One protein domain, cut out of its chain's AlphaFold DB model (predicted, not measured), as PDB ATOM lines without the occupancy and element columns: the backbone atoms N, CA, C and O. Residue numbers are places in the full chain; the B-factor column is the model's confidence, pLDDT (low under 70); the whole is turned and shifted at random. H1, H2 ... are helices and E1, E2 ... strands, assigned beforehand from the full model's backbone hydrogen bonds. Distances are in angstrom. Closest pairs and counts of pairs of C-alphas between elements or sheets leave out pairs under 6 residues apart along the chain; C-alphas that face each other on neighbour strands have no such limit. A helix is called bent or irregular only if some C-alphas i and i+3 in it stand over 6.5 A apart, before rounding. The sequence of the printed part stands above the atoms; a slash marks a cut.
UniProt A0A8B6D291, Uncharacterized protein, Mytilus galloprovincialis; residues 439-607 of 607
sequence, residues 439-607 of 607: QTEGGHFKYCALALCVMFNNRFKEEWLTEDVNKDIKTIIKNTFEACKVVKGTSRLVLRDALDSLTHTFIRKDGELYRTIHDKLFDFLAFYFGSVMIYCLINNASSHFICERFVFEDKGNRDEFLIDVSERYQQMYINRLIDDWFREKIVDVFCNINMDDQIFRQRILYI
ATOM      1  N   GLN A 439      11.362  26.443  56.394       81.81
ATOM      2  CA  GLN A 439      10.189  27.140  55.872       81.81
ATOM      3  C   GLN A 439       8.882  26.735  56.575       81.81
ATOM      4  O   GLN A 439       7.947  27.532  56.608       81.81
ATOM      5  N   THR A 440       8.789  25.521  57.121       76.69
ATOM      6  CA  THR A 440       7.528  24.931  57.608       76.69
ATOM      7  C   THR A 440       7.443  24.808  59.134       76.69
ATOM      8  O   THR A 440       6.352  24.896  59.690       76.69
ATOM      9  N   GLU A 441       8.572  24.698  59.838       74.19
ATOM     10  CA  GLU A 441       8.642  24.457  61.290       74.19
ATOM     11  C   GLU A 441       9.017  25.718  62.099       74.19
ATOM     12  O   GLU A 441       9.818  25.679  63.035       74.19
ATOM     13  N   GLY A 442       8.469  26.882  61.730       67.56
ATOM     14  CA  GLY A 442       8.675  28.135  62.475       67.56
ATOM     15  C   GLY A 442      10.089  28.730  62.360       67.56
ATOM     16  O   GLY A 442      10.455  29.620  63.128       67.56
ATOM     17  N   GLY A 443      10.887  28.268  61.394       76.25
ATOM     18  CA  GLY A 443      12.240  28.745  61.093       76.25
ATOM     19  C   GLY A 443      12.303  29.900  60.085       76.25
ATOM     20  O   GLY A 443      13.369  30.141  59.518       76.25
ATOM     21  N   HIS A 444      11.202  30.630  59.856       85.00
ATOM     22  CA  HIS A 444      11.073  31.628  58.781       85.00
ATOM     23  C   HIS A 444      12.188  32.688  58.763       85.00
ATOM     24  O   HIS A 444      12.615  33.107  57.690       85.00
ATOM     25  N   PHE A 445      12.712  33.093  59.926       86.62
ATOM     26  CA  PHE A 445      13.833  34.042  60.004       86.62
ATOM     27  C   PHE A 445      15.145  33.459  59.489       86.62
ATOM     28  O   PHE A 445      15.893  34.146  58.803       86.62
ATOM     29  N   LYS A 446      15.408  32.183  59.781       87.56
ATOM     30  CA  LYS A 446      16.597  31.470  59.302       87.56
ATOM     31  C   LYS A 446      16.493  31.221  57.799       87.56
ATOM     32  O   LYS A 446      17.442  31.475  57.067       87.56
ATOM     33  N   TYR A 447      15.309  30.828  57.329       91.06
ATOM     34  CA  TYR A 447      15.009  30.723  55.901       91.06
ATOM     35  C   TYR A 447      15.243  32.061  55.175       91.06
ATOM     36  O   TYR A 447      15.934  32.114  54.159       91.06
ATOM     37  N   CYS A 448      14.750  33.162  55.749       92.62
ATOM     38  CA  CYS A 448      14.949  34.506  55.216       92.62
ATOM     39  C   CYS A 448      16.419  34.950  55.241       92.62
ATOM     40  O   CYS A 448      16.900  35.524  54.269       92.62
ATOM     41  N   ALA A 449      17.161  34.643  56.307       92.31
ATOM     42  CA  ALA A 449      18.589  34.935  56.408       92.31
ATOM     43  C   ALA A 449      19.408  34.240  55.302       92.31
ATOM     44  O   ALA A 449      20.277  34.868  54.694       92.31
ATOM     45  N   LEU A 450      19.094  32.978  54.983       93.94
ATOM     46  CA  LEU A 450      19.710  32.263  53.858       93.94
ATOM     47  C   LEU A 450      19.347  32.901  52.510       93.94
ATOM     48  O   LEU A 450      20.230  33.096  51.675       93.94
ATOM     49  N   ALA A 451      18.082  33.291  52.316       94.62
ATOM     50  CA  ALA A 451      17.651  33.997  51.110       94.62
ATOM     51  C   ALA A 451      18.397  35.330  50.937       94.62
ATOM     52  O   ALA A 451      18.837  35.658  49.838       94.62
ATOM     53  N   LEU A 452      18.613  36.081  52.022       93.62
ATOM     54  CA  LEU A 452      19.388  37.324  51.998       93.62
ATOM     55  C   LEU A 452      20.856  37.084  51.625       93.62
ATOM     56  O   LEU A 452      21.415  37.860  50.853       93.62
ATOM     57  N   CYS A 453      21.473  35.995  52.087       93.25
ATOM     58  CA  CYS A 453      22.823  35.637  51.641       93.25
ATOM     59  C   CYS A 453      22.884  35.450  50.114       93.25
ATOM     60  O   CYS A 453      23.855  35.877  49.492       93.25
ATOM     61  N   VAL A 454      21.832  34.893  49.502       94.50
ATOM     62  CA  VAL A 454      21.702  34.778  48.038       94.50
ATOM     63  C   VAL A 454      21.469  36.134  47.371       94.50
ATOM     64  O   VAL A 454      22.199  36.483  46.447       94.50
ATOM     65  N   MET A 455      20.519  36.939  47.867       93.00
ATOM     66  CA  MET A 455      20.200  38.269  47.313       93.00
ATOM     67  C   MET A 455      21.440  39.167  47.195       93.00
ATOM     68  O   MET A 455      21.604  39.897  46.215       93.00
ATOM     69  N   PHE A 456      22.331  39.081  48.184       91.69
ATOM     70  CA  PHE A 456      23.556  39.873  48.276       91.69
ATOM     71  C   PHE A 456      24.815  39.122  47.817       91.69
ATOM     72  O   PHE A 456      25.921  39.459  48.239       91.69
ATOM     73  N   ASN A 457      24.659  38.107  46.964       90.56
ATOM     74  CA  ASN A 457      25.744  37.355  46.330       90.56
ATOM     75  C   ASN A 457      26.852  36.899  47.299       90.56
ATOM     76  O   ASN A 457      28.040  37.165  47.102       90.56
ATOM     77  N   ASN A 458      26.439  36.268  48.397       89.75
ATOM     78  CA  ASN A 458      27.304  35.749  49.454       89.75
ATOM     79  C   ASN A 458      28.154  36.807  50.181       89.75
ATOM     80  O   ASN A 458      29.230  36.507  50.701       89.75
ATOM     81  N   ARG A 459      27.712  38.070  50.179       90.50
ATOM     82  CA  ARG A 459      28.414  39.205  50.798       90.50
ATOM     83  C   ARG A 459      27.482  40.012  51.700       90.50
ATOM     84  O   ARG A 459      27.500  41.240  51.672       90.50
ATOM     85  N   PHE A 460      26.648  39.326  52.485       91.88
ATOM     86  CA  PHE A 460      25.727  39.990  53.405       91.88
ATOM     87  C   PHE A 460      26.496  40.614  54.571       91.88
ATOM     88  O   PHE A 460      27.182  39.901  55.300       91.88
ATOM     89  N   LYS A 461      26.404  41.933  54.755       91.00
ATOM     90  CA  LYS A 461      27.121  42.628  55.830       91.00
ATOM     91  C   LYS A 461      26.267  42.800  57.076       91.00
ATOM     92  O   LYS A 461      25.086  43.127  56.986       91.00
ATOM     93  N   GLU A 462      26.893  42.682  58.241       87.62
ATOM     94  CA  GLU A 462      26.216  42.894  59.522       87.62
ATOM     95  C   GLU A 462      25.672  44.324  59.691       87.62
ATOM     96  O   GLU A 462      24.578  44.507  60.229       87.62
ATOM     97  N   GLU A 463      26.377  45.334  59.166       87.12
ATOM     98  CA  GLU A 463      25.954  46.744  59.207       87.12
ATOM     99  C   GLU A 463      24.554  46.959  58.596       87.12
ATOM    100  O   GLU A 463      23.815  47.849  59.020       87.12
ATOM    101  N   TRP A 464      24.140  46.096  57.657       88.56
ATOM    102  CA  TRP A 464      22.852  46.190  56.960       88.56
ATOM    103  C   TRP A 464      21.639  45.831  57.821       88.56
ATOM    104  O   TRP A 464      20.496  46.044  57.408       88.56
ATOM    105  N   LEU A 465      21.879  45.315  59.025       84.12
ATOM    106  CA  LEU A 465      20.844  45.030  60.014       84.12
ATOM    107  C   LEU A 465      20.424  46.273  60.813       84.12
ATOM    108  O   LEU A 465      19.417  46.223  61.520       84.12
ATOM    109  N   THR A 466      21.170  47.377  60.701       80.38
ATOM    110  CA  THR A 466      20.896  48.632  61.419       80.38
ATOM    111  C   THR A 466      19.851  49.504  60.708       80.38
ATOM    112  O   THR A 466      19.510  49.297  59.538       80.38
ATOM    113  N   GLU A 467      19.293  50.487  61.423       70.12
ATOM    114  CA  GLU A 467      18.289  51.398  60.860       70.12
ATOM    115  C   GLU A 467      18.879  52.444  59.902       70.12
ATOM    116  O   GLU A 467      18.139  52.960  59.070       70.12
ATOM    117  N   ASP A 468      20.189  52.692  59.913       73.75
ATOM    118  CA  ASP A 468      20.839  53.778  59.152       73.75
ATOM    119  C   ASP A 468      21.294  53.386  57.734       73.75
ATOM    120  O   ASP A 468      22.073  54.071  57.076       73.75
ATOM    121  N   VAL A 469      20.776  52.276  57.217       80.44
ATOM    122  CA  VAL A 469      21.234  51.685  55.955       80.44
ATOM    123  C   VAL A 469      20.530  52.309  54.739       80.44
ATOM    124  O   VAL A 469      19.384  52.768  54.822       80.44
ATOM    125  N   ASN A 470      21.199  52.284  53.579       84.94
ATOM    126  CA  ASN A 470      20.665  52.740  52.290       84.94
ATOM    127  C   ASN A 470      19.251  52.174  52.012       84.94
ATOM    128  O   ASN A 470      18.980  50.985  52.207       84.94
ATOM    129  N   LYS A 471      18.353  53.041  51.521       86.06
ATOM    130  CA  LYS A 471      16.964  52.740  51.139       86.06
ATOM    131  C   LYS A 471      16.830  51.511  50.231       86.06
ATOM    132  O   LYS A 471      15.872  50.755  50.400       86.06
ATOM    133  N   ASP A 472      17.778  51.276  49.330       85.75
ATOM    134  CA  ASP A 472      17.749  50.118  48.429       85.75
ATOM    135  C   ASP A 472      17.904  48.805  49.201       85.75
ATOM    136  O   ASP A 472      17.064  47.913  49.097       85.75
ATOM    137  N   ILE A 473      18.898  48.726  50.088       89.00
ATOM    138  CA  ILE A 473      19.113  47.568  50.968       89.00
ATOM    139  C   ILE A 473      17.900  47.367  51.880       89.00
ATOM    140  O   ILE A 473      17.425  46.242  52.059       89.00
ATOM    141  N   LYS A 474      17.326  48.460  52.409       87.94
ATOM    142  CA  LYS A 474      16.094  48.382  53.205       87.94
ATOM    143  C   LYS A 474      14.936  47.779  52.411       87.94
ATOM    144  O   LYS A 474      14.133  47.058  53.004       87.94
ATOM    145  N   THR A 475      14.842  48.085  51.124       89.88
ATOM    146  CA  THR A 475      13.792  47.579  50.236       89.88
ATOM    147  C   THR A 475      14.010  46.100  49.925       89.88
ATOM    148  O   THR A 475      13.075  45.320  50.080       89.88
ATOM    149  N   ILE A 476      15.248  45.689  49.629       91.69
ATOM    150  CA  ILE A 476      15.612  44.281  49.396       91.69
ATOM    151  C   ILE A 476      15.257  43.417  50.611       91.69
ATOM    152  O   ILE A 476      14.583  42.396  50.465       91.69
ATOM    153  N   ILE A 477      15.637  43.840  51.824       90.38
ATOM    154  CA  ILE A 477      15.323  43.097  53.057       90.38
ATOM    155  C   ILE A 477      13.808  42.962  53.239       90.38
ATOM    156  O   ILE A 477      13.313  41.871  53.511       90.38
ATOM    157  N   LYS A 478      13.056  44.051  53.040       89.56
ATOM    158  CA  LYS A 478      11.594  44.045  53.167       89.56
ATOM    159  C   LYS A 478      10.933  43.103  52.150       89.56
ATOM    160  O   LYS A 478      10.098  42.291  52.534       89.56
ATOM    161  N   ASN A 479      11.329  43.178  50.884       91.81
ATOM    162  CA  ASN A 479      10.787  42.320  49.829       91.81
ATOM    163  C   ASN A 479      11.129  40.844  50.084       91.81
ATOM    164  O   ASN A 479      10.308  39.957  49.857       91.81
ATOM    165  N   THR A 480      12.320  40.578  50.629       92.75
ATOM    166  CA  THR A 480      12.733  39.225  51.019       92.75
ATOM    167  C   THR A 480      11.911  38.711  52.204       92.75
ATOM    168  O   THR A 480      11.523  37.545  52.209       92.75
ATOM    169  N   PHE A 481      11.572  39.564  53.179       91.31
ATOM    170  CA  PHE A 481      10.691  39.208  54.302       91.31
ATOM    171  C   PHE A 481       9.312  38.782  53.808       91.31
ATOM    172  O   PHE A 481       8.807  37.737  54.216       91.31
ATOM    173  N   GLU A 482       8.731  39.573  52.906       89.81
ATOM    174  CA  GLU A 482       7.430  39.286  52.301       89.81
ATOM    175  C   GLU A 482       7.470  37.969  51.511       89.81
ATOM    176  O   GLU A 482       6.624  37.100  51.726       89.81
ATOM    177  N   ALA A 483       8.505  37.756  50.688       90.75
ATOM    178  CA  ALA A 483       8.696  36.508  49.943       90.75
ATOM    179  C   ALA A 483       8.874  35.280  50.857       90.75
ATOM    180  O   ALA A 483       8.411  34.187  50.532       90.75
ATOM    181  N   CYS A 484       9.498  35.459  52.023       91.00
ATOM    182  CA  CYS A 484       9.701  34.407  53.022       91.00
ATOM    183  C   CYS A 484       8.517  34.235  53.990       91.00
ATOM    184  O   CYS A 484       8.618  33.440  54.924       91.00
ATOM    185  N   LYS A 485       7.405  34.957  53.782       87.56
ATOM    186  CA  LYS A 485       6.209  34.946  54.646       87.56
ATOM    187  C   LYS A 485       6.497  35.334  56.106       87.56
ATOM    188  O   LYS A 485       5.842  34.850  57.026       87.56
ATOM    189  N   VAL A 486       7.469  36.218  56.331       85.56
ATOM    190  CA  VAL A 486       7.758  36.779  57.659       85.56
ATOM    191  C   VAL A 486       6.653  37.768  58.050       85.56
ATOM    192  O   VAL A 486       6.182  38.550  57.223       85.56
ATOM    193  N   VAL A 487       6.235  37.754  59.320       81.12
ATOM    194  CA  VAL A 487       5.152  38.613  59.832       81.12
ATOM    195  C   VAL A 487       5.485  40.097  59.629       81.12
ATOM    196  O   VAL A 487       6.580  40.567  59.957       81.12
ATOM    197  N   LYS A 488       4.520  40.857  59.100       78.50
ATOM    198  CA  LYS A 488       4.665  42.295  58.836       78.50
ATOM    199  C   LYS A 488       4.927  43.065  60.137       78.50
ATOM    200  O   LYS A 488       4.242  42.853  61.128       78.50
ATOM    201  N   GLY A 489       5.893  43.987  60.109       71.62
ATOM    202  CA  GLY A 489       6.278  44.798  61.275       71.62
ATOM    203  C   GLY A 489       7.368  44.180  62.156       71.62
ATOM    204  O   GLY A 489       7.746  44.781  63.156       71.62
ATOM    205  N   THR A 490       7.904  43.013  61.787       76.38
ATOM    206  CA  THR A 490       8.998  42.387  62.538       76.38
ATOM    207  C   THR A 490      10.301  43.186  62.429       76.38
ATOM    208  O   THR A 490      10.696  43.599  61.337       76.38
ATOM    209  N   SER A 491      10.986  43.371  63.564       80.12
ATOM    210  CA  SER A 491      12.288  44.042  63.625       80.12
ATOM    211  C   SER A 491      13.371  43.258  62.882       80.12
ATOM    212  O   SER A 491      13.457  42.034  62.972       80.12
ATOM    213  N   ARG A 492      14.248  43.984  62.184       78.88
ATOM    214  CA  ARG A 492      15.392  43.419  61.450       78.88
ATOM    215  C   ARG A 492      16.490  42.906  62.364       78.88
ATOM    216  O   ARG A 492      17.270  42.068  61.935       78.88
ATOM    217  N   LEU A 493      16.523  43.357  63.616       77.12
ATOM    218  CA  LEU A 493      17.503  42.903  64.602       77.12
ATOM    219  C   LEU A 493      17.406  41.390  64.845       77.12
ATOM    220  O   LEU A 493      18.424  40.751  65.081       77.12
ATOM    221  N   VAL A 494      16.217  40.802  64.662       80.12
ATOM    222  CA  VAL A 494      15.982  39.350  64.764       80.12
ATOM    223  C   VAL A 494      16.762  38.557  63.700       80.12
ATOM    224  O   VAL A 494      17.058  37.380  63.895       80.12
ATOM    225  N   LEU A 495      17.137  39.182  62.576       84.69
ATOM    226  CA  LEU A 495      17.991  38.531  61.578       84.69
ATOM    227  C   LEU A 495      19.407  38.290  62.087       84.69
ATOM    228  O   LEU A 495      20.025  37.339  61.619       84.69
ATOM    229  N   ARG A 496      19.920  39.116  63.011       85.06
ATOM    230  CA  ARG A 496      21.252  38.903  63.591       85.06
ATOM    231  C   ARG A 496      21.281  37.553  64.299       85.06
ATOM    232  O   ARG A 496      22.063  36.689  63.925       85.06
ATOM    233  N   ASP A 497      20.327  37.334  65.200       80.75
ATOM    234  CA  ASP A 497      20.185  36.074  65.934       80.75
ATOM    235  C   ASP A 497      19.982  34.887  64.979       80.75
ATOM    236  O   ASP A 497      20.531  33.802  65.177       80.75
ATOM    237  N   ALA A 498      19.217  35.086  63.899       84.75
ATOM    238  CA  ALA A 498      19.010  34.059  62.886       84.75
ATOM    239  C   ALA A 498      20.310  33.700  62.142       84.75
ATOM    240  O   ALA A 498      20.618  32.512  62.024       84.75
ATOM    241  N   LEU A 499      21.072  34.695  61.678       86.56
ATOM    242  CA  LEU A 499      22.361  34.526  60.994       86.56
ATOM    243  C   LEU A 499      23.398  33.868  61.908       86.56
ATOM    244  O   LEU A 499      24.036  32.888  61.519       86.56
ATOM    245  N   ASP A 500      23.503  34.336  63.148       81.50
ATOM    246  CA  ASP A 500      24.412  33.767  64.140       81.50
ATOM    247  C   ASP A 500      24.032  32.308  64.442       81.50
ATOM    248  O   ASP A 500      24.894  31.431  64.447       81.50
ATOM    249  N   SER A 501      22.736  31.990  64.544       76.31
ATOM    250  CA  SER A 501      22.270  30.609  64.750       76.31
ATOM    251  C   SER A 501      22.503  29.665  63.559       76.31
ATOM    252  O   SER A 501      22.466  28.446  63.729       76.31
ATOM    253  N   LEU A 502      22.693  30.209  62.352       80.38
ATOM    254  CA  LEU A 502      23.031  29.460  61.135       80.38
ATOM    255  C   LEU A 502      24.543  29.285  60.959       80.38
ATOM    256  O   LEU A 502      24.978  28.526  60.080       80.38
ATOM    257  N   THR A 503      25.337  29.969  61.786       76.56
ATOM    258  CA  THR A 503      26.794  29.897  61.747       76.56
ATOM    259  C   THR A 503      27.251  28.473  62.074       76.56
ATOM    260  O   THR A 503      26.668  27.796  62.921       76.56
ATOM    261  N   HIS A 504      28.258  27.978  61.353       67.06
ATOM    262  CA  HIS A 504      28.762  26.595  61.391       67.06
ATOM    263  C   HIS A 504      27.802  25.518  60.854       67.06
ATOM    264  O   HIS A 504      28.179  24.350  60.807       67.06
ATOM    265  N   THR A 505      26.584  25.880  60.432       69.75
ATOM    266  CA  THR A 505      25.644  24.937  59.795       69.75
ATOM    267  C   THR A 505      25.487  25.235  58.307       69.75
ATOM    268  O   THR A 505      25.702  24.360  57.476       69.75
ATOM    269  N   PHE A 506      25.148  26.479  57.968       78.50
ATOM    270  CA  PHE A 506      24.995  26.940  56.583       78.50
ATOM    271  C   PHE A 506      25.891  28.136  56.271       78.50
ATOM    272  O   PHE A 506      26.327  28.310  55.134       78.50
ATOM    273  N   ILE A 507      26.168  28.958  57.283       85.56
ATOM    274  CA  ILE A 507      26.864  30.236  57.157       85.56
ATOM    275  C   ILE A 507      28.154  30.195  57.991       85.56
ATOM    276  O   ILE A 507      28.284  29.427  58.942       85.56
ATOM    277  N   ARG A 508      29.127  31.018  57.630       83.69
ATOM    278  CA  ARG A 508      30.297  31.398  58.414       83.69
ATOM    279  C   ARG A 508      30.392  32.923  58.452       83.69
ATOM    280  O   ARG A 508      29.901  33.606  57.550       83.69
ATOM    281  N   LYS A 509      31.026  33.441  59.498       84.50
ATOM    282  CA  LYS A 509      31.245  34.874  59.687       84.50
ATOM    283  C   LYS A 509      32.714  35.201  59.417       84.50
ATOM    284  O   LYS A 509      33.584  34.808  60.189       84.50
ATOM    285  N   ASP A 510      32.966  35.914  58.325       84.31
ATOM    286  CA  ASP A 510      34.290  36.362  57.892       84.31
ATOM    287  C   ASP A 510      34.420  37.863  58.222       84.31
ATOM    288  O   ASP A 510      34.137  38.732  57.391       84.31
ATOM    289  N   GLY A 511      34.779  38.180  59.471       85.12
ATOM    290  CA  GLY A 511      34.769  39.557  59.981       85.12
ATOM    291  C   GLY A 511      33.341  40.103  60.100       85.12
ATOM    292  O   GLY A 511      32.544  39.584  60.877       85.12
ATOM    293  N   GLU A 512      33.011  41.132  59.317       85.44
ATOM    294  CA  GLU A 512      31.665  41.737  59.262       85.44
ATOM    295  C   GLU A 512      30.760  41.136  58.168       85.44
ATOM    296  O   GLU A 512      29.630  41.590  57.967       85.44
ATOM    297  N   LEU A 513      31.248  40.132  57.431       89.94
ATOM    298  CA  LEU A 513      30.527  39.484  56.337       89.94
ATOM    299  C   LEU A 513      29.992  38.116  56.750       89.94
ATOM    300  O   LEU A 513      30.740  37.254  57.209       89.94
ATOM    301  N   TYR A 514      28.717  37.880  56.473       90.88
ATOM    302  CA  TYR A 514      28.108  36.560  56.494       90.88
ATOM    303  C   TYR A 514      28.214  35.926  55.105       90.88
ATOM    304  O   TYR A 514      27.785  36.512  54.104       90.88
ATOM    305  N   ARG A 515      28.795  34.724  55.055       90.44
ATOM    306  CA  ARG A 515      28.967  33.923  53.836       90.44
ATOM    307  C   ARG A 515      28.534  32.489  54.068       90.44
ATOM    308  O   ARG A 515      28.590  32.018  55.192       90.44
ATOM    309  N   THR A 516      28.168  31.749  53.038       87.56
ATOM    310  CA  THR A 516      27.994  30.300  53.149       87.56
ATOM    311  C   THR A 516      29.296  29.624  53.573       87.56
ATOM    312  O   THR A 516      30.392  30.110  53.288       87.56
ATOM    313  N   ILE A 517      29.190  28.474  54.239       79.44
ATOM    314  CA  ILE A 517      30.373  27.711  54.670       79.44
ATOM    315  C   ILE A 517      31.273  27.295  53.489       79.44
ATOM    316  O   ILE A 517      32.497  27.320  53.629       79.44
ATOM    317  N   HIS A 518      30.678  27.008  52.321       76.00
ATOM    318  CA  HIS A 518      31.361  26.646  51.072       76.00
ATOM    319  C   HIS A 518      30.640  27.216  49.836       76.00
ATOM    320  O   HIS A 518      29.423  27.427  49.863       76.00
ATOM    321  N   ASP A 519      31.370  27.401  48.730       78.56
ATOM    322  CA  ASP A 519      30.835  27.953  47.472       78.56
ATOM    323  C   ASP A 519      29.773  27.044  46.839       78.56
ATOM    324  O   ASP A 519      28.767  27.518  46.324       78.56
ATOM    325  N   LYS A 520      29.923  25.720  46.964       77.19
ATOM    326  CA  LYS A 520      28.933  24.752  46.459       77.19
ATOM    327  C   LYS A 520      27.592  24.820  47.186       77.19
ATOM    328  O   LYS A 520      26.549  24.635  46.565       77.19
ATOM    329  N   LEU A 521      27.608  25.136  48.483       82.31
ATOM    330  CA  LEU A 521      26.377  25.406  49.221       82.31
ATOM    331  C   LEU A 521      25.727  26.701  48.721       82.31
ATOM    332  O   LEU A 521      24.508  26.756  48.608       82.31
ATOM    333  N   PHE A 522      26.520  27.725  48.396       87.69
ATOM    334  CA  PHE A 522      25.986  28.945  47.796       87.69
ATOM    335  C   PHE A 522      25.346  28.677  46.432       87.69
ATOM    336  O   PHE A 522      24.219  29.113  46.221       87.69
ATOM    337  N   ASP A 523      26.010  27.910  45.561       86.06
ATOM    338  CA  ASP A 523      25.459  27.479  44.268       86.06
ATOM    339  C   ASP A 523      24.089  26.803  44.452       86.06
ATOM    340  O   ASP A 523      23.108  27.162  43.798       86.06
ATOM    341  N   PHE A 524      23.997  25.874  45.407       86.88
ATOM    342  CA  PHE A 524      22.747  25.198  45.737       86.88
ATOM    343  C   PHE A 524      21.674  26.153  46.273       86.88
ATOM    344  O   PHE A 524      20.534  26.100  45.814       86.88
ATOM    345  N   LEU A 525      22.004  27.030  47.227       90.31
ATOM    346  CA  LEU A 525      21.052  28.002  47.772       90.31
ATOM    347  C   LEU A 525      20.545  28.949  46.682       90.31
ATOM    348  O   LEU A 525      19.349  29.234  46.632       90.31
ATOM    349  N   ALA A 526      21.438  29.412  45.805       91.19
ATOM    350  CA  ALA A 526      21.106  30.264  44.673       91.19
ATOM    351  C   ALA A 526      20.072  29.595  43.766       91.19
ATOM    352  O   ALA A 526      19.027  30.184  43.496       91.19
ATOM    353  N   PHE A 527      20.317  28.344  43.377       89.75
ATOM    354  CA  PHE A 527      19.380  27.553  42.587       89.75
ATOM    355  C   PHE A 527      18.061  27.286  43.317       89.75
ATOM    356  O   PHE A 527      16.985  27.520  42.766       89.75
ATOM    357  N   TYR A 528      18.127  26.840  44.575       91.06
ATOM    358  CA  TYR A 528      16.954  26.538  45.390       91.06
ATOM    359  C   TYR A 528      16.046  27.764  45.489       91.06
ATOM    360  O   TYR A 528      14.896  27.699  45.057       91.06
ATOM    361  N   PHE A 529      16.564  28.905  45.960       93.50
ATOM    362  CA  PHE A 529      15.795  30.147  46.050       93.50
ATOM    363  C   PHE A 529      15.392  30.676  44.670       93.50
ATOM    364  O   PHE A 529      14.292  31.211  44.529       93.50
ATOM    365  N   GLY A 530      16.223  30.459  43.648       90.94
ATOM    366  CA  GLY A 530      15.893  30.674  42.241       90.94
ATOM    367  C   GLY A 530      14.603  29.977  41.839       90.94
ATOM    368  O   GLY A 530      13.733  30.607  41.252       90.94
ATOM    369  N   SER A 531      14.425  28.719  42.237       87.62
ATOM    370  CA  SER A 531      13.233  27.936  41.900       87.62
ATOM    371  C   SER A 531      11.981  28.311  42.710       87.62
ATOM    372  O   SER A 531      10.871  28.239  42.183       87.62
ATOM    373  N   VAL A 532      12.123  28.741  43.973       90.56
ATOM    374  CA  VAL A 532      10.969  28.998  44.864       90.56
ATOM    375  C   VAL A 532      10.574  30.472  44.995       90.56
ATOM    376  O   VAL A 532       9.431  30.769  45.340       90.56
ATOM    377  N   MET A 533      11.482  31.414  44.723       92.38
ATOM    378  CA  MET A 533      11.243  32.859  44.860       92.38
ATOM    379  C   MET A 533      11.847  33.688  43.716       92.38
ATOM    380  O   MET A 533      12.268  34.829  43.925       92.38
ATOM    381  N   ILE A 534      11.811  33.148  42.491       92.44
ATOM    382  CA  ILE A 534      12.346  33.776  41.269       92.44
ATOM    383  C   ILE A 534      11.922  35.240  41.092       92.44
ATOM    384  O   ILE A 534      12.740  36.097  40.762       92.44
ATOM    385  N   TYR A 535      10.655  35.555  41.391       93.50
ATOM    386  CA  TYR A 535      10.120  36.913  41.301       93.50
ATOM    387  C   TYR A 535      10.857  37.888  42.221       93.50
ATOM    388  O   TYR A 535      11.169  39.010  41.828       93.50
ATOM    389  N   CYS A 536      11.140  37.466  43.453       94.25
ATOM    390  CA  CYS A 536      11.850  38.306  44.401       94.25
ATOM    391  C   CYS A 536      13.317  38.461  43.985       94.25
ATOM    392  O   CYS A 536      13.833  39.575  44.024       94.25
ATOM    393  N   LEU A 537      13.960  37.385  43.515       94.75
ATOM    394  CA  LEU A 537      15.360  37.416  43.090       94.75
ATOM    395  C   LEU A 537      15.594  38.336  41.889       94.75
ATOM    396  O   LEU A 537      16.439  39.216  41.990       94.75
ATOM    397  N   ILE A 538      14.814  38.218  40.808       94.50
ATOM    398  CA  ILE A 538      14.958  39.093  39.624       94.50
ATOM    399  C   ILE A 538      14.849  40.574  40.019       94.50
ATOM    400  O   ILE A 538      15.620  41.410  39.557       94.50
ATOM    401  N   ASN A 539      13.925  40.912  40.920       92.38
ATOM    402  CA  ASN A 539      13.694  42.301  41.311       92.38
ATOM    403  C   ASN A 539      14.719  42.853  42.313       92.38
ATOM    404  O   ASN A 539      14.880  44.069  42.390       92.38
ATOM    405  N   ASN A 540      15.404  42.007  43.087       92.81
ATOM    406  CA  ASN A 540      16.166  42.463  44.257       92.81
ATOM    407  C   ASN A 540      17.627  42.003  44.301       92.81
ATOM    408  O   ASN A 540      18.429  42.660  44.962       92.81
ATOM    409  N   ALA A 541      17.995  40.917  43.621       93.06
ATOM    410  CA  ALA A 541      19.361  40.412  43.650       93.06
ATOM    411  C   ALA A 541      20.335  41.350  42.918       93.06
ATOM    412  O   ALA A 541      19.940  42.192  42.100       93.06
ATOM    413  N   SER A 542      21.629  41.214  43.218       89.81
ATOM    414  CA  SER A 542      22.675  41.971  42.520       89.81
ATOM    415  C   SER A 542      22.702  41.649  41.019       89.81
ATOM    416  O   SER A 542      22.462  40.513  40.622       89.81
ATOM    417  N   SER A 543      23.024  42.637  40.187       89.75
ATOM    418  CA  SER A 543      23.059  42.489  38.722       89.75
ATOM    419  C   SER A 543      24.080  41.450  38.270       89.75
ATOM    420  O   SER A 543      23.766  40.616  37.429       89.75
ATOM    421  N   HIS A 544      25.234  41.417  38.936       88.56
ATOM    422  CA  HIS A 544      26.244  40.379  38.766       88.56
ATOM    423  C   HIS A 544      25.712  38.960  39.063       88.56
ATOM    424  O   HIS A 544      25.927  38.031  38.297       88.56
ATOM    425  N   PHE A 545      24.933  38.779  40.136       90.88
ATOM    426  CA  PHE A 545      24.300  37.483  40.423       90.88
ATOM    427  C   PHE A 545      23.299  37.075  39.335       90.88
ATOM    428  O   PHE A 545      23.253  35.920  38.922       90.88
ATOM    429  N   ILE A 546      22.489  38.030  38.874       90.94
ATOM    430  CA  ILE A 546      21.492  37.798  37.829       90.94
ATOM    431  C   ILE A 546      22.167  37.384  36.513       90.94
ATOM    432  O   ILE A 546      21.712  36.436  35.874       90.94
ATOM    433  N   CYS A 547      23.258  38.049  36.128       88.56
ATOM    434  CA  CYS A 547      23.914  37.811  34.846       88.56
ATOM    435  C   CYS A 547      24.637  36.456  34.762       88.56
ATOM    436  O   CYS A 547      24.658  35.855  33.688       88.56
ATOM    437  N   GLU A 548      25.164  35.948  35.880       87.31
ATOM    438  CA  GLU A 548      25.876  34.665  35.930       87.31
ATOM    439  C   GLU A 548      24.956  33.447  36.107       87.31
ATOM    440  O   GLU A 548      25.360  32.329  35.794       87.31
ATOM    441  N   ARG A 549      23.747  33.626  36.661       88.69
ATOM    442  CA  ARG A 549      22.942  32.498  37.172       88.69
ATOM    443  C   ARG A 549      21.631  32.247  36.444       88.69
ATOM    444  O   ARG A 549      21.127  31.134  36.536       88.69
ATOM    445  N   PHE A 550      21.051  33.240  35.774       90.75
ATOM    446  CA  PHE A 550      19.720  33.120  35.169       90.75
ATOM    447  C   PHE A 550      19.841  32.726  33.705       90.75
ATOM    448  O   PHE A 550      20.591  33.365  32.974       90.75
ATOM    449  N   VAL A 551      19.080  31.728  33.260       88.12
ATOM    450  CA  VAL A 551      19.085  31.248  31.872       88.12
ATOM    451  C   VAL A 551      17.724  31.499  31.223       88.12
ATOM    452  O   VAL A 551      16.682  31.232  31.813       88.12
ATOM    453  N   PHE A 552      17.739  32.063  30.016       81.25
ATOM    454  CA  PHE A 552      16.556  32.557  29.313       81.25
ATOM    455  C   PHE A 552      15.682  31.443  28.707       81.25
ATOM    456  O   PHE A 552      14.460  31.589  28.662       81.25
ATOM    457  N   GLU A 553      16.290  30.330  28.288       72.44
ATOM    458  CA  GLU A 553      15.637  29.131  27.739       72.44
ATOM    459  C   GLU A 553      16.439  27.876  28.132       72.44
ATOM    460  O   GLU A 553      17.665  27.941  28.216       72.44
ATOM    461  N   ASP A 554      15.776  26.737  28.373       62.16
ATOM    462  CA  ASP A 554      16.442  25.481  28.761       62.16
ATOM    463  C   ASP A 554      17.389  25.007  27.644       62.16
ATOM    464  O   ASP A 554      16.967  24.459  26.623       62.16
ATOM    465  N   LYS A 555      18.695  25.230  27.830       56.91
ATOM    466  CA  LYS A 555      19.731  24.868  26.851       56.91
ATOM    467  C   LYS A 555      20.130  23.392  26.901       56.91
ATOM    468  O   LYS A 555      21.103  23.015  26.249       56.91
ATOM    469  N   GLY A 556      19.442  22.536  27.663       52.62
ATOM    470  CA  GLY A 556      19.675  21.087  27.704       52.62
ATOM    471  C   GLY A 556      21.037  20.647  28.267       52.62
ATOM    472  O   GLY A 556      21.209  19.470  28.588       52.62
ATOM    473  N   ASN A 557      21.992  21.566  28.440       50.03
ATOM    474  CA  ASN A 557      23.300  21.332  29.031       50.03
ATOM    475  C   ASN A 557      23.294  21.905  30.452       50.03
ATOM    476  O   ASN A 557      23.459  23.104  30.671       50.03
ATOM    477  N   ARG A 558      22.980  21.030  31.407       53.94
ATOM    478  CA  ARG A 558      22.663  21.395  32.788       53.94
ATOM    479  C   ARG A 558      23.943  21.568  33.596       53.94
ATOM    480  O   ARG A 558      24.393  20.619  34.238       53.94
ATOM    481  N   ASP A 559      24.501  22.773  33.616       56.19
ATOM    482  CA  ASP A 559      25.216  23.173  34.826       56.19
ATOM    483  C   ASP A 559      24.206  23.127  35.978       56.19
ATOM    484  O   ASP A 559      23.145  23.749  35.929       56.19
ATOM    485  N   GLU A 560      24.509  22.323  36.994       66.56
ATOM    486  CA  GLU A 560      23.534  21.802  37.965       66.56
ATOM    487  C   GLU A 560      22.867  22.892  38.850       66.56
ATOM    488  O   GLU A 560      21.914  22.590  39.562       66.56
ATOM    489  N   PHE A 561      23.311  24.164  38.772       76.69
ATOM    490  CA  PHE A 561      22.817  25.313  39.571       76.69
ATOM    491  C   PHE A 561      22.409  26.557  38.775       76.69
ATOM    492  O   PHE A 561      22.351  27.650  39.345       76.69
ATOM    493  N   LEU A 562      22.142  26.430  37.476       85.88
ATOM    494  CA  LEU A 562      21.570  27.534  36.704       85.88
ATOM    495  C   LEU A 562      20.055  27.648  36.944       85.88
ATOM    496  O   LEU A 562      19.369  26.653  37.162       85.88
ATOM    497  N   ILE A 563      19.542  28.876  36.962       89.12
ATOM    498  CA  ILE A 563      18.149  29.197  37.284       89.12
ATOM    499  C   ILE A 563      17.385  29.434  35.986       89.12
ATOM    500  O   ILE A 563      17.565  30.463  35.331       89.12
ATOM    501  N   ASP A 564      16.490  28.510  35.653       88.12
ATOM    502  CA  ASP A 564      15.663  28.620  34.457       88.12
ATOM    503  C   ASP A 564      14.592  29.703  34.615       88.12
ATOM    504  O   ASP A 564      13.727  29.663  35.501       88.12
ATOM    505  N   VAL A 565      14.618  30.673  33.705       88.56
ATOM    506  CA  VAL A 565      13.590  31.704  33.602       88.56
ATOM    507  C   VAL A 565      12.480  31.187  32.705       88.56
ATOM    508  O   VAL A 565      12.537  31.298  31.484       88.56
ATOM    509  N   SER A 566      11.434  30.637  33.322       86.88
ATOM    510  CA  SER A 566      10.249  30.216  32.574       86.88
ATOM    511  C   SER A 566       9.620  31.383  31.808       86.88
ATOM    512  O   SER A 566       9.748  32.547  32.199       86.88
ATOM    513  N   GLU A 567       8.879  31.066  30.744       86.19
ATOM    514  CA  GLU A 567       8.231  32.041  29.853       86.19
ATOM    515  C   GLU A 567       7.461  33.133  30.622       86.19
ATOM    516  O   GLU A 567       7.538  34.318  30.299       86.19
ATOM    517  N   ARG A 568       6.816  32.755  31.736       89.81
ATOM    518  CA  ARG A 568       6.096  33.664  32.642       89.81
ATOM    519  C   ARG A 568       6.956  34.814  33.187       89.81
ATOM    520  O   ARG A 568       6.423  35.888  33.456       89.81
ATOM    521  N   TYR A 569       8.246  34.585  33.420       91.00
ATOM    522  CA  TYR A 569       9.155  35.547  34.051       91.00
ATOM    523  C   TYR A 569      10.141  36.191  33.069       91.00
ATOM    524  O   TYR A 569      10.821  37.143  33.454       91.00
ATOM    525  N   GLN A 570      10.183  35.750  31.807       89.44
ATOM    526  CA  GLN A 570      11.109  36.274  30.798       89.44
ATOM    527  C   GLN A 570      10.971  37.786  30.597       89.44
ATOM    528  O   GLN A 570      11.972  38.493  30.622       89.44
ATOM    529  N   GLN A 571       9.750  38.314  30.453       89.38
ATOM    530  CA  GLN A 571       9.567  39.757  30.243       89.38
ATOM    531  C   GLN A 571      10.069  40.579  31.436       89.38
ATOM    532  O   GLN A 571      10.683  41.627  31.268       89.38
ATOM    533  N   MET A 572       9.830  40.092  32.653       92.12
ATOM    534  CA  MET A 572      10.301  40.748  33.870       92.12
ATOM    535  C   MET A 572      11.828  40.705  33.974       92.12
ATOM    536  O   MET A 572      12.440  41.688  34.377       92.12
ATOM    537  N   TYR A 573      12.438  39.586  33.583       92.19
ATOM    538  CA  TYR A 573      13.886  39.452  33.516       92.19
ATOM    539  C   TYR A 573      14.507  40.429  32.503       92.19
ATOM    540  O   TYR A 573      15.454  41.130  32.846       92.19
ATOM    541  N   ILE A 574      13.922  40.564  31.308       90.38
ATOM    542  CA  ILE A 574      14.361  41.546  30.302       90.38
ATOM    543  C   ILE A 574      14.219  42.980  30.829       90.38
ATOM    544  O   ILE A 574      15.180  43.744  30.779       90.38
ATOM    545  N   ASN A 575      13.067  43.330  31.416       91.31
ATOM    546  CA  ASN A 575      12.850  44.651  32.018       91.31
ATOM    547  C   ASN A 575      13.893  44.964  33.100       91.31
ATOM    548  O   ASN A 575      14.406  46.078  33.157       91.31
ATOM    549  N   ARG A 576      14.261  43.972  33.919       92.56
ATOM    550  CA  ARG A 576      15.310  44.137  34.925       92.56
ATOM    551  C   ARG A 576      16.673  44.461  34.303       92.56
ATOM    552  O   ARG A 576      17.399  45.288  34.847       92.56
ATOM    553  N   LEU A 577      17.039  43.817  33.198       91.19
ATOM    554  CA  LEU A 577      18.317  44.078  32.526       91.19
ATOM    555  C   LEU A 577      18.350  45.469  31.885       91.19
ATOM    556  O   LEU A 577      19.379  46.137  31.936       91.19
ATOM    557  N   ILE A 578      17.216  45.936  31.360       89.06
ATOM    558  CA  ILE A 578      17.052  47.309  30.865       89.06
ATOM    559  C   ILE A 578      17.210  48.315  32.010       89.06
ATOM    560  O   ILE A 578      17.943  49.293  31.885       89.06
ATOM    561  N   ASP A 579      16.585  48.058  33.160       89.81
ATOM    562  CA  ASP A 579      16.764  48.905  34.340       89.81
ATOM    563  C   ASP A 579      18.233  48.946  34.790       89.81
ATOM    564  O   ASP A 579      18.736  50.002  35.173       89.81
ATOM    565  N   ASP A 580      18.937  47.812  34.743       91.06
ATOM    566  CA  ASP A 580      20.358  47.742  35.091       91.06
ATOM    567  C   ASP A 580      21.250  48.475  34.074       91.06
ATOM    568  O   ASP A 580      22.217  49.124  34.481       91.06
ATOM    569  N   TRP A 581      20.883  48.477  32.789       88.50
ATOM    570  CA  TRP A 581      21.514  49.320  31.770       88.50
ATOM    571  C   TRP A 581      21.396  50.806  32.122       88.50
ATOM    572  O   TRP A 581      22.403  51.514  32.180       88.50
ATOM    573  N   PHE A 582      20.181  51.281  32.416       88.56
ATOM    574  CA  PHE A 582      19.938  52.684  32.775       88.56
ATOM    575  C   PHE A 582      20.557  53.087  34.120       88.56
ATOM    576  O   PHE A 582      20.756  54.273  34.373       88.56
ATOM    577  N   ARG A 583      20.892  52.117  34.975       87.62
ATOM    578  CA  ARG A 583      21.621  52.315  36.239       87.62
ATOM    579  C   ARG A 583      23.143  52.206  36.086       87.62
ATOM    580  O   ARG A 583      23.827  51.994  37.084       87.62
ATOM    581  N   GLU A 584      23.662  52.324  34.864       87.94
ATOM    582  CA  GLU A 584      25.096  52.294  34.536       87.94
ATOM    583  C   GLU A 584      25.799  50.956  34.853       87.94
ATOM    584  O   GLU A 584      27.027  50.884  34.897       87.94
ATOM    585  N   LYS A 585      25.058  49.849  35.004       88.12
ATOM    586  CA  LYS A 585      25.625  48.502  35.226       88.12
ATOM    587  C   LYS A 585      25.818  47.736  33.919       88.12
ATOM    588  O   LYS A 585      25.485  46.559  33.793       88.12
ATOM    589  N   ILE A 586      26.363  48.432  32.931       84.75
ATOM    590  CA  ILE A 586      26.476  47.966  31.545       84.75
ATOM    591  C   ILE A 586      27.288  46.663  31.457       84.75
ATOM    592  O   ILE A 586      26.916  45.754  30.717       84.75
ATOM    593  N   VAL A 587      28.353  46.536  32.257       87.81
ATOM    594  CA  VAL A 587      29.200  45.330  32.290       87.81
ATOM    595  C   VAL A 587      28.383  44.086  32.641       87.81
ATOM    596  O   VAL A 587      28.479  43.090  31.935       87.81
ATOM    597  N   ASP A 588      27.525  44.147  33.663       88.62
ATOM    598  CA  ASP A 588      26.714  42.995  34.074       88.62
ATOM    599  C   ASP A 588      25.688  42.599  32.999       88.62
ATOM    600  O   ASP A 588      25.417  41.415  32.810       88.62
ATOM    601  N   VAL A 589      25.138  43.568  32.258       88.19
ATOM    602  CA  VAL A 589      24.187  43.291  31.170       88.19
ATOM    603  C   VAL A 589      24.878  42.574  30.005       88.19
ATOM    604  O   VAL A 589      24.362  41.575  29.509       88.19
ATOM    605  N   PHE A 590      26.060  43.037  29.592       87.00
ATOM    606  CA  PHE A 590      26.793  42.451  28.461       87.00
ATOM    607  C   PHE A 590      27.588  41.189  28.806       87.00
ATOM    608  O   PHE A 590      27.870  40.395  27.913       87.00
ATOM    609  N   CYS A 591      27.929  40.974  30.077       87.31
ATOM    610  CA  CYS A 591      28.535  39.730  30.557       87.31
ATOM    611  C   CYS A 591      27.498  38.650  30.903       87.31
ATOM    612  O   CYS A 591      27.858  37.610  31.448       87.31
ATOM    613  N   ASN A 592      26.217  38.879  30.607       88.81
ATOM    614  CA  ASN A 592      25.154  37.929  30.895       88.81
ATOM    615  C   ASN A 592      25.339  36.614  30.120       88.81
ATOM    616  O   ASN A 592      25.564  36.625  28.910       88.81
ATOM    617  N   ILE A 593      25.171  35.480  30.808       86.94
ATOM    618  CA  ILE A 593      25.345  34.124  30.257       86.94
ATOM    619  C   ILE A 593      24.460  33.843  29.028       86.94
ATOM    620  O   ILE A 593      24.742  32.964  28.213       86.94
ATOM    621  N   ASN A 594      23.382  34.611  28.861       88.12
ATOM    622  CA  ASN A 594      22.459  34.476  27.739       88.12
ATOM    623  C   ASN A 594      22.847  35.314  26.519       88.12
ATOM    624  O   ASN A 594      22.170  35.216  25.503       88.12
ATOM    625  N   MET A 595      23.915  36.112  26.560       85.38
ATOM    626  CA  MET A 595      24.298  36.968  25.427       85.38
ATOM    627  C   MET A 595      24.706  36.186  24.178       85.38
ATOM    628  O   MET A 595      24.703  36.752  23.089       85.38
ATOM    629  N   ASP A 596      25.001  34.891  24.284       81.38
ATOM    630  CA  ASP A 596      25.211  34.027  23.118       81.38
ATOM    631  C   ASP A 596      23.906  33.548  22.467       81.38
ATOM    632  O   ASP A 596      23.909  33.099  21.319       81.38
ATOM    633  N   ASP A 597      22.780  33.686  23.166       82.31
ATOM    634  CA  ASP A 597      21.457  33.337  22.670       82.31
ATOM    635  C   ASP A 597      20.914  34.413  21.716       82.31
ATOM    636  O   ASP A 597      20.859  35.607  22.025       82.31
ATOM    637  N   GLN A 598      20.530  33.998  20.506       81.69
ATOM    638  CA  GLN A 598      20.070  34.919  19.470       81.69
ATOM    639  C   GLN A 598      18.727  35.574  19.819       81.69
ATOM    640  O   GLN A 598      18.556  36.763  19.545       81.69
ATOM    641  N   ILE A 599      17.803  34.832  20.432       81.75
ATOM    642  CA  ILE A 599      16.468  35.321  20.796       81.75
ATOM    643  C   ILE A 599      16.598  36.321  21.945       81.75
ATOM    644  O   ILE A 599      16.022  37.411  21.896       81.75
ATOM    645  N   PHE A 600      17.413  35.987  22.945       85.00
ATOM    646  CA  PHE A 600      17.711  36.880  24.059       85.00
ATOM    647  C   PHE A 600      18.353  38.191  23.596       85.00
ATOM    648  O   PHE A 600      17.867  39.270  23.938       85.00
ATOM    649  N   ARG A 601      19.399  38.115  22.756       84.81
ATOM    650  CA  ARG A 601      20.057  39.305  22.192       84.81
ATOM    651  C   ARG A 601      19.083  40.193  21.438       84.81
ATOM    652  O   ARG A 601      19.118  41.404  21.619       84.81
ATOM    653  N   GLN A 602      18.214  39.614  20.608       81.75
ATOM    654  CA  GLN A 602      17.206  40.390  19.888       81.75
ATOM    655  C   GLN A 602      16.261  41.104  20.859       81.75
ATOM    656  O   GLN A 602      15.989  42.283  20.678       81.75
ATOM    657  N   ARG A 603      15.811  40.440  21.926       81.50
ATOM    658  CA  ARG A 603      14.915  41.065  22.910       81.50
ATOM    659  C   ARG A 603      15.565  42.188  23.720       81.50
ATOM    660  O   ARG A 603      14.846  43.094  24.116       81.50
ATOM    661  N   ILE A 604      16.879  42.152  23.947       78.56
ATOM    662  CA  ILE A 604      17.602  43.237  24.632       78.56
ATOM    663  C   ILE A 604      17.983  44.376  23.679       78.56
ATOM    664  O   ILE A 604      17.892  45.530  24.068       78.56
ATOM    665  N   LEU A 605      18.403  44.074  22.444       68.81
ATOM    666  CA  LEU A 605      18.923  45.070  21.490       68.81
ATOM    667  C   LEU A 605      17.837  45.836  20.715       68.81
ATOM    668  O   LEU A 605      18.151  46.835  20.073       68.81
ATOM    669  N   TYR A 606      16.587  45.364  20.721       63.25
ATOM    670  CA  TYR A 606      15.446  46.034  20.072       63.25
ATOM    671  C   TYR A 606      14.662  46.978  21.007       63.25
ATOM    672  O   TYR A 606      13.564  47.413  20.649       63.25
ATOM    673  N   ILE A 607      15.213  47.294  22.181       56.59
ATOM    674  CA  ILE A 607      14.670  48.231  23.178       56.59
ATOM    675  C   ILE A 607      15.696  49.340  23.387       56.59
ATOM    676  O   ILE A 607      15.266  50.516  23.442       56.59
TER     677      ILE A 607
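What this domain is: This is residues 439 to 607 of the 607 residues of an uncharacterized protein of Mytilus galloprovincialis (UniProt A0A8B6D291). Two lobes follow each other along the longest axis, with the kinked helix H5 between them. In the first lobe H1 is the core, with H3, H4 and the small E1 and E2 hairpin round it and H2 by H4; in the second, H7 packs on H8 and H9, H6 packs on H8, and H9 is at the far end. The printed part has 169 residues, with nine named helices and two strands in the order H1 H2 H3 H4 E1 E2 H5 H6 H7 H8 H9, and its class is mostly helix. The whole is compact, with a radius of gyration of the C-alphas of 16.3 A and spans of 46 by 33 by 30 A.

How they stand to each other: E1, residues 507 to 510, and E2, residues 513 to 516, form an antiparallel hairpin, with N 508 and O 515 2.7 A apart, within hydrogen-bond range. The closest C-alphas of H1, residues 444 to 455, and E2 are those of Cys 453 and Arg 515, 6.7 A apart. H4, residues 494 to 502, touches residues 445 to 450 of H1, about perpendicular at 82 degrees, closest at C-alphas 446 and 498, 5.0 A. H2, residues 462 to 465, only just touches H4, with 3 pairs of C-alphas within 8 A, the closest Leu 465 and Arg 496. H3, residues 471 to 483, touches H1 with residues 476 to 481 alone, at a steep tilt of 50 degrees, closest at C-alphas 448 and 481, 6.4 A. H5, residues 519 to 540, touches residues 450 to 455 of H1, closest at C-alphas 454 and 526, 5.7 A. Residues 535 to 539 of H5 touch residues 569 to 576 of H7, residues 567 to 582, closest at C-alphas 538 and 573, 6.2 A. H6, residues 543 to 549, touches H8, residues 586 to 590, closest at C-alphas 544 and 588, 5.4 A. H7 touches H8, closest at C-alphas 577 and 589, 6.1 A, and H9, residues 598 to 605, closest at C-alphas 574 and 604, 6.7 A. Every O i to N i+4 pair is within hydrogen-bond range in H1, H3, H4, H6, H8 and H9; H5 has 16 of 18, H7 has 10 of 12, and H2 is too short for such a pair.

Where its parts are: H1 begins at C-alpha 444 (11.073, 31.628, 58.781), and H9 ends at C-alpha 605 (18.923, 45.070, 21.490). H7 is 23.9 A long, H5 20.9 A, H3 18.3 A and H1 16.1 A. H5 and H7 are irregular: C-alphas 532 and 535 are 8.7 A apart, and C-alphas 568 and 571 7.4 A. H5 has a kink of 111 degrees near residue 533.

The domain as a whole: The C-alphas farthest apart, of Ser 501 and Tyr 606, are 47.8 A apart. The printed part has no cut, and the long link is H6 to H7, residues 550 to 566. Mean pLDDT of the printed part is 84.7; residues 442, 504 to 505, 554 to 560 and 605 to 607 are under 70.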